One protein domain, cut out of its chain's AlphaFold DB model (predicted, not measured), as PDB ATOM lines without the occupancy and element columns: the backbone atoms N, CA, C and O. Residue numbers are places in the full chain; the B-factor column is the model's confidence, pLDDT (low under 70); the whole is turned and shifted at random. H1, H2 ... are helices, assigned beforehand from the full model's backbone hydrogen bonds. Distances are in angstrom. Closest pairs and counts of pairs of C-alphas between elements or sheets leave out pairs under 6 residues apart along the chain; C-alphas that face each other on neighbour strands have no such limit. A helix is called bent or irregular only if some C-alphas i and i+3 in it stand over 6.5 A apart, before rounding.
ATOM      1  N   CYS A  11      45.838 -33.153  16.559       50.09
ATOM      2  CA  CYS A  11      46.046 -34.514  17.053       50.09
ATOM      3  C   CYS A  11      47.542 -34.828  17.092       50.09
ATOM      4  O   CYS A  11      48.119 -35.207  16.079       50.09
ATOM      5  N   LYS A  12      48.132 -34.776  18.292       50.12
ATOM      6  CA  LYS A  12      49.445 -35.346  18.672       50.12
ATOM      7  C   LYS A  12      50.702 -34.811  17.964       50.12
ATOM      8  O   LYS A  12      51.746 -34.833  18.603       50.12
ATOM      9  N   HIS A  13      50.641 -34.368  16.711       53.38
ATOM     10  CA  HIS A  13      51.825 -34.029  15.918       53.38
ATOM     11  C   HIS A  13      52.327 -32.602  16.172       53.38
ATOM     12  O   HIS A  13      53.525 -32.428  16.380       53.38
ATOM     13  N   ASP A  14      51.428 -31.620  16.277       66.25
ATOM     14  CA  ASP A  14      51.821 -30.208  16.421       66.25
ATOM     15  C   ASP A  14      51.833 -29.718  17.878       66.25
ATOM     16  O   ASP A  14      52.499 -28.735  18.201       66.25
ATOM     17  N   TRP A  15      51.187 -30.440  18.805       71.00
ATOM     18  CA  TRP A  15      51.190 -30.073  20.229       71.00
ATOM     19  C   TRP A  15      52.595 -30.022  20.848       71.00
ATOM     20  O   TRP A  15      52.877 -29.043  21.528       71.00
ATOM     21  N   PRO A  16      53.523 -30.974  20.603       78.31
ATOM     22  CA  PRO A  16      54.891 -30.859  21.113       78.31
ATOM     23  C   PRO A  16      55.626 -29.610  20.605       78.31
ATOM     24  O   PRO A  16      56.461 -29.056  21.318       78.31
ATOM     25  N   LYS A  17      55.319 -29.157  19.382       80.50
ATOM     26  CA  LYS A  17      55.875 -27.926  18.814       80.50
ATOM     27  C   LYS A  17      55.286 -26.706  19.518       80.50
ATOM     28  O   LYS A  17      56.051 -25.918  20.062       80.50
ATOM     29  N   ILE A  18      53.957 -26.597  19.596       78.38
ATOM     30  CA  ILE A  18      53.277 -25.502  20.308       78.38
ATOM     31  C   ILE A  18      53.704 -25.461  21.777       78.38
ATOM     32  O   ILE A  18      54.027 -24.398  22.288       78.38
ATOM     33  N   GLN A  19      53.791 -26.611  22.445       76.06
ATOM     34  CA  GLN A  19      54.249 -26.714  23.826       76.06
ATOM     35  C   GLN A  19      55.667 -26.156  23.997       76.06
ATOM     36  O   GLN A  19      55.883 -25.346  24.893       76.06
ATOM     37  N   LYS A  20      56.612 -26.505  23.114       83.25
ATOM     38  CA  LYS A  20      57.955 -25.903  23.134       83.25
ATOM     39  C   LYS A  20      57.909 -24.391  22.926       83.25
ATOM     40  O   LYS A  20      58.628 -23.673  23.613       83.25
ATOM     41  N   LEU A  21      57.082 -23.890  22.008       84.12
ATOM     42  CA  LEU A  21      56.934 -22.445  21.799       84.12
ATOM     43  C   LEU A  21      56.373 -21.754  23.059       84.12
ATOM     44  O   LEU A  21      56.893 -20.724  23.481       84.12
ATOM     45  N   LEU A  22      55.385 -22.365  23.722       78.50
ATOM     46  CA  LEU A  22      54.810 -21.887  24.987       78.50
ATOM     47  C   LEU A  22      55.831 -21.874  26.136       78.50
ATOM     48  O   LEU A  22      55.863 -20.918  26.921       78.50
ATOM     49  N   GLU A  23      56.655 -22.920  26.238       79.62
ATOM     50  CA  GLU A  23      57.733 -23.053  27.228       79.62
ATOM     51  C   GLU A  23      58.815 -21.983  27.031       79.62
ATOM     52  O   GLU A  23      59.279 -21.405  28.011       79.62
ATOM     53  N   ASN A  24      59.146 -21.648  25.779       83.50
ATOM     54  CA  ASN A  24      60.128 -20.612  25.427       83.50
ATOM     55  C   ASN A  24      59.540 -19.186  25.345       83.50
ATOM     56  O   ASN A  24      60.250 -18.254  24.985       83.50
ATOM     57  N   ASP A  25      58.259 -19.009  25.685       79.81
ATOM     58  CA  ASP A  25      57.540 -17.722  25.648       79.81
ATOM     59  C   ASP A  25      57.469 -17.046  24.260       79.81
ATOM     60  O   ASP A  25      57.336 -15.828  24.140       79.81
ATOM     61  N   LEU A  26      57.494 -17.861  23.204       84.94
ATOM     62  CA  LEU A  26      57.458 -17.460  21.794       84.94
ATOM     63  C   LEU A  26      56.016 -17.234  21.317       84.94
ATOM     64  O   LEU A  26      55.414 -18.062  20.633       84.94
ATOM     65  N   PHE A  27      55.407 -16.134  21.772       82.00
ATOM     66  CA  PHE A  27      53.982 -15.865  21.541       82.00
ATOM     67  C   PHE A  27      53.631 -15.674  20.059       82.00
ATOM     68  O   PHE A  27      52.607 -16.196  19.625       82.00
ATOM     69  N   GLN A  28      54.449 -14.943  19.295       82.38
ATOM     70  CA  GLN A  28      54.148 -14.664  17.888       82.38
ATOM     71  C   GLN A  28      54.173 -15.953  17.068       82.38
ATOM     72  O   GLN A  28      53.260 -16.213  16.299       82.38
ATOM     73  N   GLU A  29      55.145 -16.817  17.335       85.25
ATOM     74  CA  GLU A  29      55.287 -18.119  16.704       85.25
ATOM     75  C   GLU A  29      54.101 -19.031  17.044       85.25
ATOM     76  O   GLU A  29      53.617 -19.757  16.184       85.25
ATOM     77  N   VAL A  30      53.573 -18.975  18.275       81.31
ATOM     78  CA  VAL A  30      52.330 -19.686  18.628       81.31
ATOM     79  C   VAL A  30      51.152 -19.184  17.789       81.31
ATOM     80  O   VAL A  30      50.374 -20.003  17.299       81.31
ATOM     81  N   ILE A  31      51.010 -17.865  17.614       78.56
ATOM     82  CA  ILE A  31      49.948 -17.274  16.786       78.56
ATOM     83  C   ILE A  31      50.108 -17.669  15.317       78.56
ATOM     84  O   ILE A  31      49.122 -18.075  14.707       78.56
ATOM     85  N   ASP A  32      51.324 -17.612  14.777       80.88
ATOM     86  CA  ASP A  32      51.613 -17.972  13.388       80.88
ATOM     87  C   ASP A  32      51.275 -19.447  13.122       80.88
ATOM     88  O   ASP A  32      50.663 -19.782  12.109       80.88
ATOM     89  N   GLU A  33      51.597 -20.346  14.058       77.00
ATOM     90  CA  GLU A  33      51.194 -21.752  13.966       77.00
ATOM     91  C   GLU A  33      49.670 -21.915  14.007       77.00
ATOM     92  O   GLU A  33      49.121 -22.654  13.195       77.00
ATOM     93  N   ILE A  34      48.959 -21.206  14.892       73.00
ATOM     94  CA  ILE A  34      47.487 -21.253  14.926       73.00
ATOM     95  C   ILE A  34      46.883 -20.738  13.610       73.00
ATOM     96  O   ILE A  34      45.938 -21.339  13.093       73.00
ATOM     97  N   ASP A  35      47.402 -19.628  13.079       70.88
ATOM     98  CA  ASP A  35      46.898 -19.005  11.852       70.88
ATOM     99  C   ASP A  35      47.094 -19.925  10.640       70.88
ATOM    100  O   ASP A  35      46.197 -20.059   9.807       70.88
ATOM    101  N   ASN A  36      48.210 -20.659  10.606       69.12
ATOM    102  CA  ASN A  36      48.516 -21.644   9.569       69.12
ATOM    103  C   ASN A  36      47.618 -22.893   9.605       69.12
ATOM    104  O   ASN A  36      47.445 -23.550   8.577       69.12
ATOM    105  N   ILE A  37      47.055 -23.247  10.763       64.50
ATOM    106  CA  ILE A  37      46.248 -24.469  10.919       64.50
ATOM    107  C   ILE A  37      44.760 -24.215  10.574       64.50
ATOM    108  O   ILE A  37      44.011 -25.163  10.331       64.50
ATOM    109  N   ASP A  38      44.324 -22.950  10.468       59.28
ATOM    110  CA  ASP A  38      42.941 -22.531  10.145       59.28
ATOM    111  C   ASP A  38      41.865 -23.233  11.010       59.28
ATOM    112  O   ASP A  38      40.716 -23.443  10.608       59.28
ATOM    113  N   THR A  39      42.231 -23.629  12.237       59.34
ATOM    114  CA  THR A  39      41.317 -24.231  13.212       59.34
ATOM    115  C   THR A  39      41.267 -23.407  14.494       59.34
ATOM    116  O   THR A  39      41.951 -23.660  15.482       59.34
ATOM    117  N   LEU A  40      40.309 -22.473  14.549       59.41
ATOM    118  CA  LEU A  40      39.864 -21.856  15.813       59.41
ATOM    119  C   LEU A  40      39.470 -22.904  16.870       59.41
ATOM    120  O   LEU A  40      39.465 -22.621  18.066       59.41
ATOM    121  N   THR A  41      39.174 -24.129  16.419       58.62
ATOM    122  CA  THR A  41      38.840 -25.307  17.224       58.62
ATOM    123  C   THR A  41      39.913 -25.698  18.237       58.62
ATOM    124  O   THR A  41      39.610 -26.543  19.063       58.62
ATOM    125  N   ASP A  42      41.102 -25.091  18.254       69.06
ATOM    126  CA  ASP A  42      42.166 -25.468  19.194       69.06
ATOM    127  C   ASP A  42      42.723 -24.315  20.049       69.06
ATOM    128  O   ASP A  42      43.511 -24.544  20.968       69.06
ATOM    129  N   LEU A  43      42.243 -23.084  19.839       77.88
ATOM    130  CA  LEU A  43      42.646 -21.899  20.614       77.88
ATOM    131  C   LEU A  43      42.431 -22.065  22.124       77.88
ATOM    132  O   LEU A  43      43.249 -21.651  22.944       77.88
ATOM    133  N   TRP A  44      41.336 -22.718  22.494       80.50
ATOM    134  CA  TRP A  44      40.987 -23.019  23.874       80.50
ATOM    135  C   TRP A  44      41.996 -23.933  24.594       80.50
ATOM    136  O   TRP A  44      42.207 -23.734  25.786       80.50
ATOM    137  N   TYR A  45      42.671 -24.872  23.915       79.44
ATOM    138  CA  TYR A  45      43.721 -25.692  24.550       79.44
ATOM    139  C   TYR A  45      44.943 -24.857  24.934       79.44
ATOM    140  O   TYR A  45      45.547 -25.059  25.987       79.44
ATOM    141  N   ILE A  46      45.289 -23.890  24.087       82.88
ATOM    142  CA  ILE A  46      46.414 -22.986  24.319       82.88
ATOM    143  C   ILE A  46      46.053 -21.979  25.420       82.88
ATOM    144  O   ILE A  46      46.880 -21.684  26.282       82.88
ATOM    145  N   LEU A  47      44.796 -21.519  25.468       88.25
ATOM    146  CA  LEU A  47      44.284 -20.722  26.587       88.25
ATOM    147  C   LEU A  47      44.345 -21.490  27.912       88.25
ATOM    148  O   LEU A  47      44.823 -20.938  28.902       88.25
ATOM    149  N   ASP A  48      43.923 -22.757  27.931       86.25
ATOM    150  CA  ASP A  48      44.043 -23.623  29.109       86.25
ATOM    151  C   ASP A  48      45.504 -23.747  29.570       86.25
ATOM    152  O   ASP A  48      45.786 -23.610  30.764       86.25
ATOM    153  N   ALA A  49      46.443 -23.926  28.636       85.00
ATOM    154  CA  ALA A  49      47.870 -23.986  28.943       85.00
ATOM    155  C   ALA A  49      48.395 -22.668  29.538       85.00
ATOM    156  O   ALA A  49      49.024 -22.683  30.597       85.00
ATOM    157  N   TYR A  50      48.098 -21.516  28.925       87.69
ATOM    158  CA  TYR A  50      48.519 -20.218  29.462       87.69
ATOM    159  C   TYR A  50      47.922 -19.935  30.846       87.69
ATOM    160  O   TYR A  50      48.630 -19.453  31.735       87.69
ATOM    161  N   LEU A  51      46.647 -20.264  31.061       88.62
ATOM    162  CA  LEU A  51      45.989 -20.110  32.359       88.62
ATOM    163  C   LEU A  51      46.567 -21.053  33.423       88.62
ATOM    164  O   LEU A  51      46.704 -20.644  34.580       88.62
ATOM    165  N   GLY A  52      46.916 -22.286  33.045       85.12
ATOM    166  CA  GLY A  52      47.574 -23.268  33.909       85.12
ATOM    167  C   GLY A  52      48.990 -22.852  34.313       85.12
ATOM    168  O   GLY A  52      49.361 -22.993  35.474       85.12
ATOM    169  N   LEU A  53      49.740 -22.247  33.389       84.31
ATOM    170  CA  LEU A  53      51.078 -21.690  33.631       84.31
ATOM    171  C   LEU A  53      51.058 -20.338  34.368       84.31
ATOM    172  O   LEU A  53      52.111 -19.760  34.621       84.31
ATOM    173  N   GLY A  54      49.880 -19.782  34.669       86.25
ATOM    174  CA  GLY A  54      49.755 -18.456  35.283       86.25
ATOM    175  C   GLY A  54      50.151 -17.294  34.360       86.25
ATOM    176  O   GLY A  54      50.228 -16.151  34.811       86.25
ATOM    177  N   LYS A  55      50.351 -17.542  33.060       88.38
ATOM    178  CA  LYS A  55      50.667 -16.530  32.041       88.38
ATOM    179  C   LYS A  55      49.401 -15.763  31.625       88.38
ATOM    180  O   LYS A  55      48.967 -15.809  30.477       88.38
ATOM    181  N   ILE A  56      48.791 -15.036  32.568       92.75
ATOM    182  CA  ILE A  56      47.473 -14.399  32.379       92.75
ATOM    183  C   ILE A  56      47.479 -13.364  31.247       92.75
ATOM    184  O   ILE A  56      46.554 -13.349  30.442       92.75
ATOM    185  N   LYS A  57      48.541 -12.553  31.129       90.94
ATOM    186  CA  LYS A  57      48.676 -11.573  30.032       90.94
ATOM    187  C   LYS A  57      48.675 -12.244  28.654       90.94
ATOM    188  O   LYS A  57      48.017 -11.763  27.742       90.94
ATOM    189  N   LYS A  58      49.346 -13.392  28.517       88.88
ATOM    190  CA  LYS A  58      49.368 -14.167  27.267       88.88
ATOM    191  C   LYS A  58      48.015 -14.793  26.950       88.88
ATOM    192  O   LYS A  58      47.597 -14.785  25.797       88.88
ATOM    193  N   ALA A  59      47.293 -15.262  27.968       91.12
ATOM    194  CA  ALA A  59      45.911 -15.699  27.793       91.12
ATOM    195  C   ALA A  59      45.001 -14.544  27.322       91.12
ATOM    196  O   ALA A  59      44.162 -14.753  26.452       91.12
ATOM    197  N   GLU A  60      45.185 -13.324  27.840       92.88
ATOM    198  CA  GLU A  60      44.459 -12.127  27.380       92.88
ATOM    199  C   GLU A  60      44.789 -11.765  25.928       92.88
ATOM    200  O   GLU A  60      43.878 -11.523  25.137       92.88
ATOM    201  N   GLU A  61      46.072 -11.758  25.558       90.75
ATOM    202  CA  GLU A  61      46.523 -11.517  24.181       90.75
ATOM    203  C   GLU A  61      45.903 -12.538  23.212       90.75
ATOM    204  O   GLU A  61      45.338 -12.159  22.184       90.75
ATOM    205  N   LEU A  62      45.915 -13.824  23.576       88.25
ATOM    206  CA  LEU A  62      45.336 -14.896  22.767       88.25
ATOM    207  C   LEU A  62      43.805 -14.807  22.669       88.25
ATOM    208  O   LEU A  62      43.231 -15.022  21.602       88.25
ATOM    209  N   LEU A  63      43.126 -14.462  23.765       90.62
ATOM    210  CA  LEU A  63      41.675 -14.282  23.764       90.62
ATOM    211  C   LEU A  63      41.258 -13.071  22.913       90.62
ATOM    212  O   LEU A  63      40.222 -13.106  22.244       90.62
ATOM    213  N   ASN A  64      42.073 -12.014  22.899       89.19
ATOM    214  CA  ASN A  64      41.884 -10.873  22.008       89.19
ATOM    215  C   ASN A  64      42.104 -11.266  20.546       89.19
ATOM    216  O   ASN A  64      41.279 -10.908  19.712       89.19
ATOM    217  N   PHE A  65      43.138 -12.049  20.233       85.25
ATOM    218  CA  PHE A  65      43.326 -12.601  18.887       85.25
ATOM    219  C   PHE A  65      42.093 -13.398  18.432       85.25
ATOM    220  O   PHE A  65      41.556 -13.150  17.351       85.25
ATOM    221  N   TRP A  66      41.562 -14.274  19.295       85.94
ATOM    222  CA  TRP A  66      40.323 -15.009  19.022       85.94
ATOM    223  C   TRP A  66      39.147 -14.063  18.744       85.94
ATOM    224  O   TRP A  66      38.410 -14.254  17.776       85.94
ATOM    225  N   LYS A  67      39.006 -12.991  19.531       85.56
ATOM    226  CA  LYS A  67      37.935 -11.995  19.378       85.56
ATOM    227  C   LYS A  67      37.842 -11.432  17.954       85.56
ATOM    228  O   LYS A  67      36.736 -11.191  17.482       85.56
ATOM    229  N   TYR A  68      38.973 -11.233  17.273       81.62
ATOM    230  CA  TYR A  68      39.015 -10.707  15.902       81.62
ATOM    231  C   TYR A  68      38.673 -11.744  14.824       81.62
ATOM    232  O   TYR A  68      38.404 -11.372  13.685       81.62
ATOM    233  N   ARG A  69      38.679 -13.038  15.162       75.50
ATOM    234  CA  ARG A  69      38.418 -14.140  14.222       75.50
ATOM    235  C   ARG A  69      36.982 -14.655  14.272       75.50
ATOM    236  O   ARG A  69      36.556 -15.356  13.360       75.50
ATOM    237  N   ILE A  70      36.236 -14.317  15.319       76.12
ATOM    238  CA  ILE A  70      34.816 -14.655  15.453       76.12
ATOM    239  C   ILE A  70      33.945 -13.468  15.059       76.12
ATOM    240  O   ILE A  70      34.218 -12.327  15.418       76.12
TER     241      ILE A  70
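AT A GLANCE: This is residues 11 to 70 of the 127 residues of an uncharacterized protein of Candidatus Heimdallarchaeota archaeon LC_3 (UniProt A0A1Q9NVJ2). Two helical hairpins, H1 with H2 and H3 with H4, come together as a small four-helix bundle in which each helix runs back against the one before it. Within each hairpin the helices touch, while between the hairpins the contacts are few; H2 and H3 fill the middle, and H1 and H4 lie at far corners, apart from each other. The printed part has 60 residues with four named helices, H1, H2, H3 and H4 in that order, and no named strand, and its class is all helix. It is compact, with a radius of gyration of the C-alphas of 10.5 A, and its C-alphas span 26 by 25 by 17 A.

HOW THE PARTS SIT: Start with H1, residues 15 to 23, and go on to H2, residues 27 to 37: they form a hairpin and touch, their closest C-alphas being those of Ile 18 and Val 30, 6.1 A apart. Their lines stand at a shallow tilt of 19 degrees, and they run opposite ways. Next comes H3, residues 40 to 52, close to H2 but not clearly touching it; the closest C-alphas are those of Ile 34 and Leu 43, 7.5 A apart. H3 is also close to H1 but not clearly touching, at a steep tilt of 42 degrees, with the C-alphas of Leu 22 and Tyr 50 the closest at 7.9 A. Look last at H4, residues 56 to 69, which touches H3 in the second hairpin, where the closest C-alphas, those of Leu 47 and Ala 59, are 5.4 A apart. These two run opposite ways at a shallow tilt of 12 degrees. H2 and H4 are close but not clearly touching, with the C-alphas of Phe 27 and Lys 58 closest at 7.5 A; they run the same way at a shallow tilt of 33 degrees, only just short of steep. H1 and H4 are apart. Every O i to N i+4 pair is within hydrogen-bond range in H1 and H2; in H3 it is 6 of 9 and in H4 9 of 10.

IN THESE COORDINATES: Find C-alpha 15 at (51.190, -30.073, 20.229), where H1 begins; its 9 residues reach C-alpha 23. H2 has 11 residues and measures 15.7 A from first to last C-alpha. H3 begins at C-alpha 40, at (39.864, -21.856, 15.813), and measures 19.7 A; it is irregular, with C-alphas 41 and 44 lying 7.4 A apart. H4, the longest helix with 14 residues, measures 20.3 A and ends at C-alpha 69, at (38.418, -14.140, 14.222).

THE WHOLE: The two C-alphas farthest apart are those of Asn 24 and Ile 70, at 27.9 A. The printed part runs from residue 11 to residue 70 with no cut, and the three links between the helices are tight. The mean pLDDT of the printed part is 78.9, and the model's confidence is low, under 70, at residues 11 to 14 and 36 to 42.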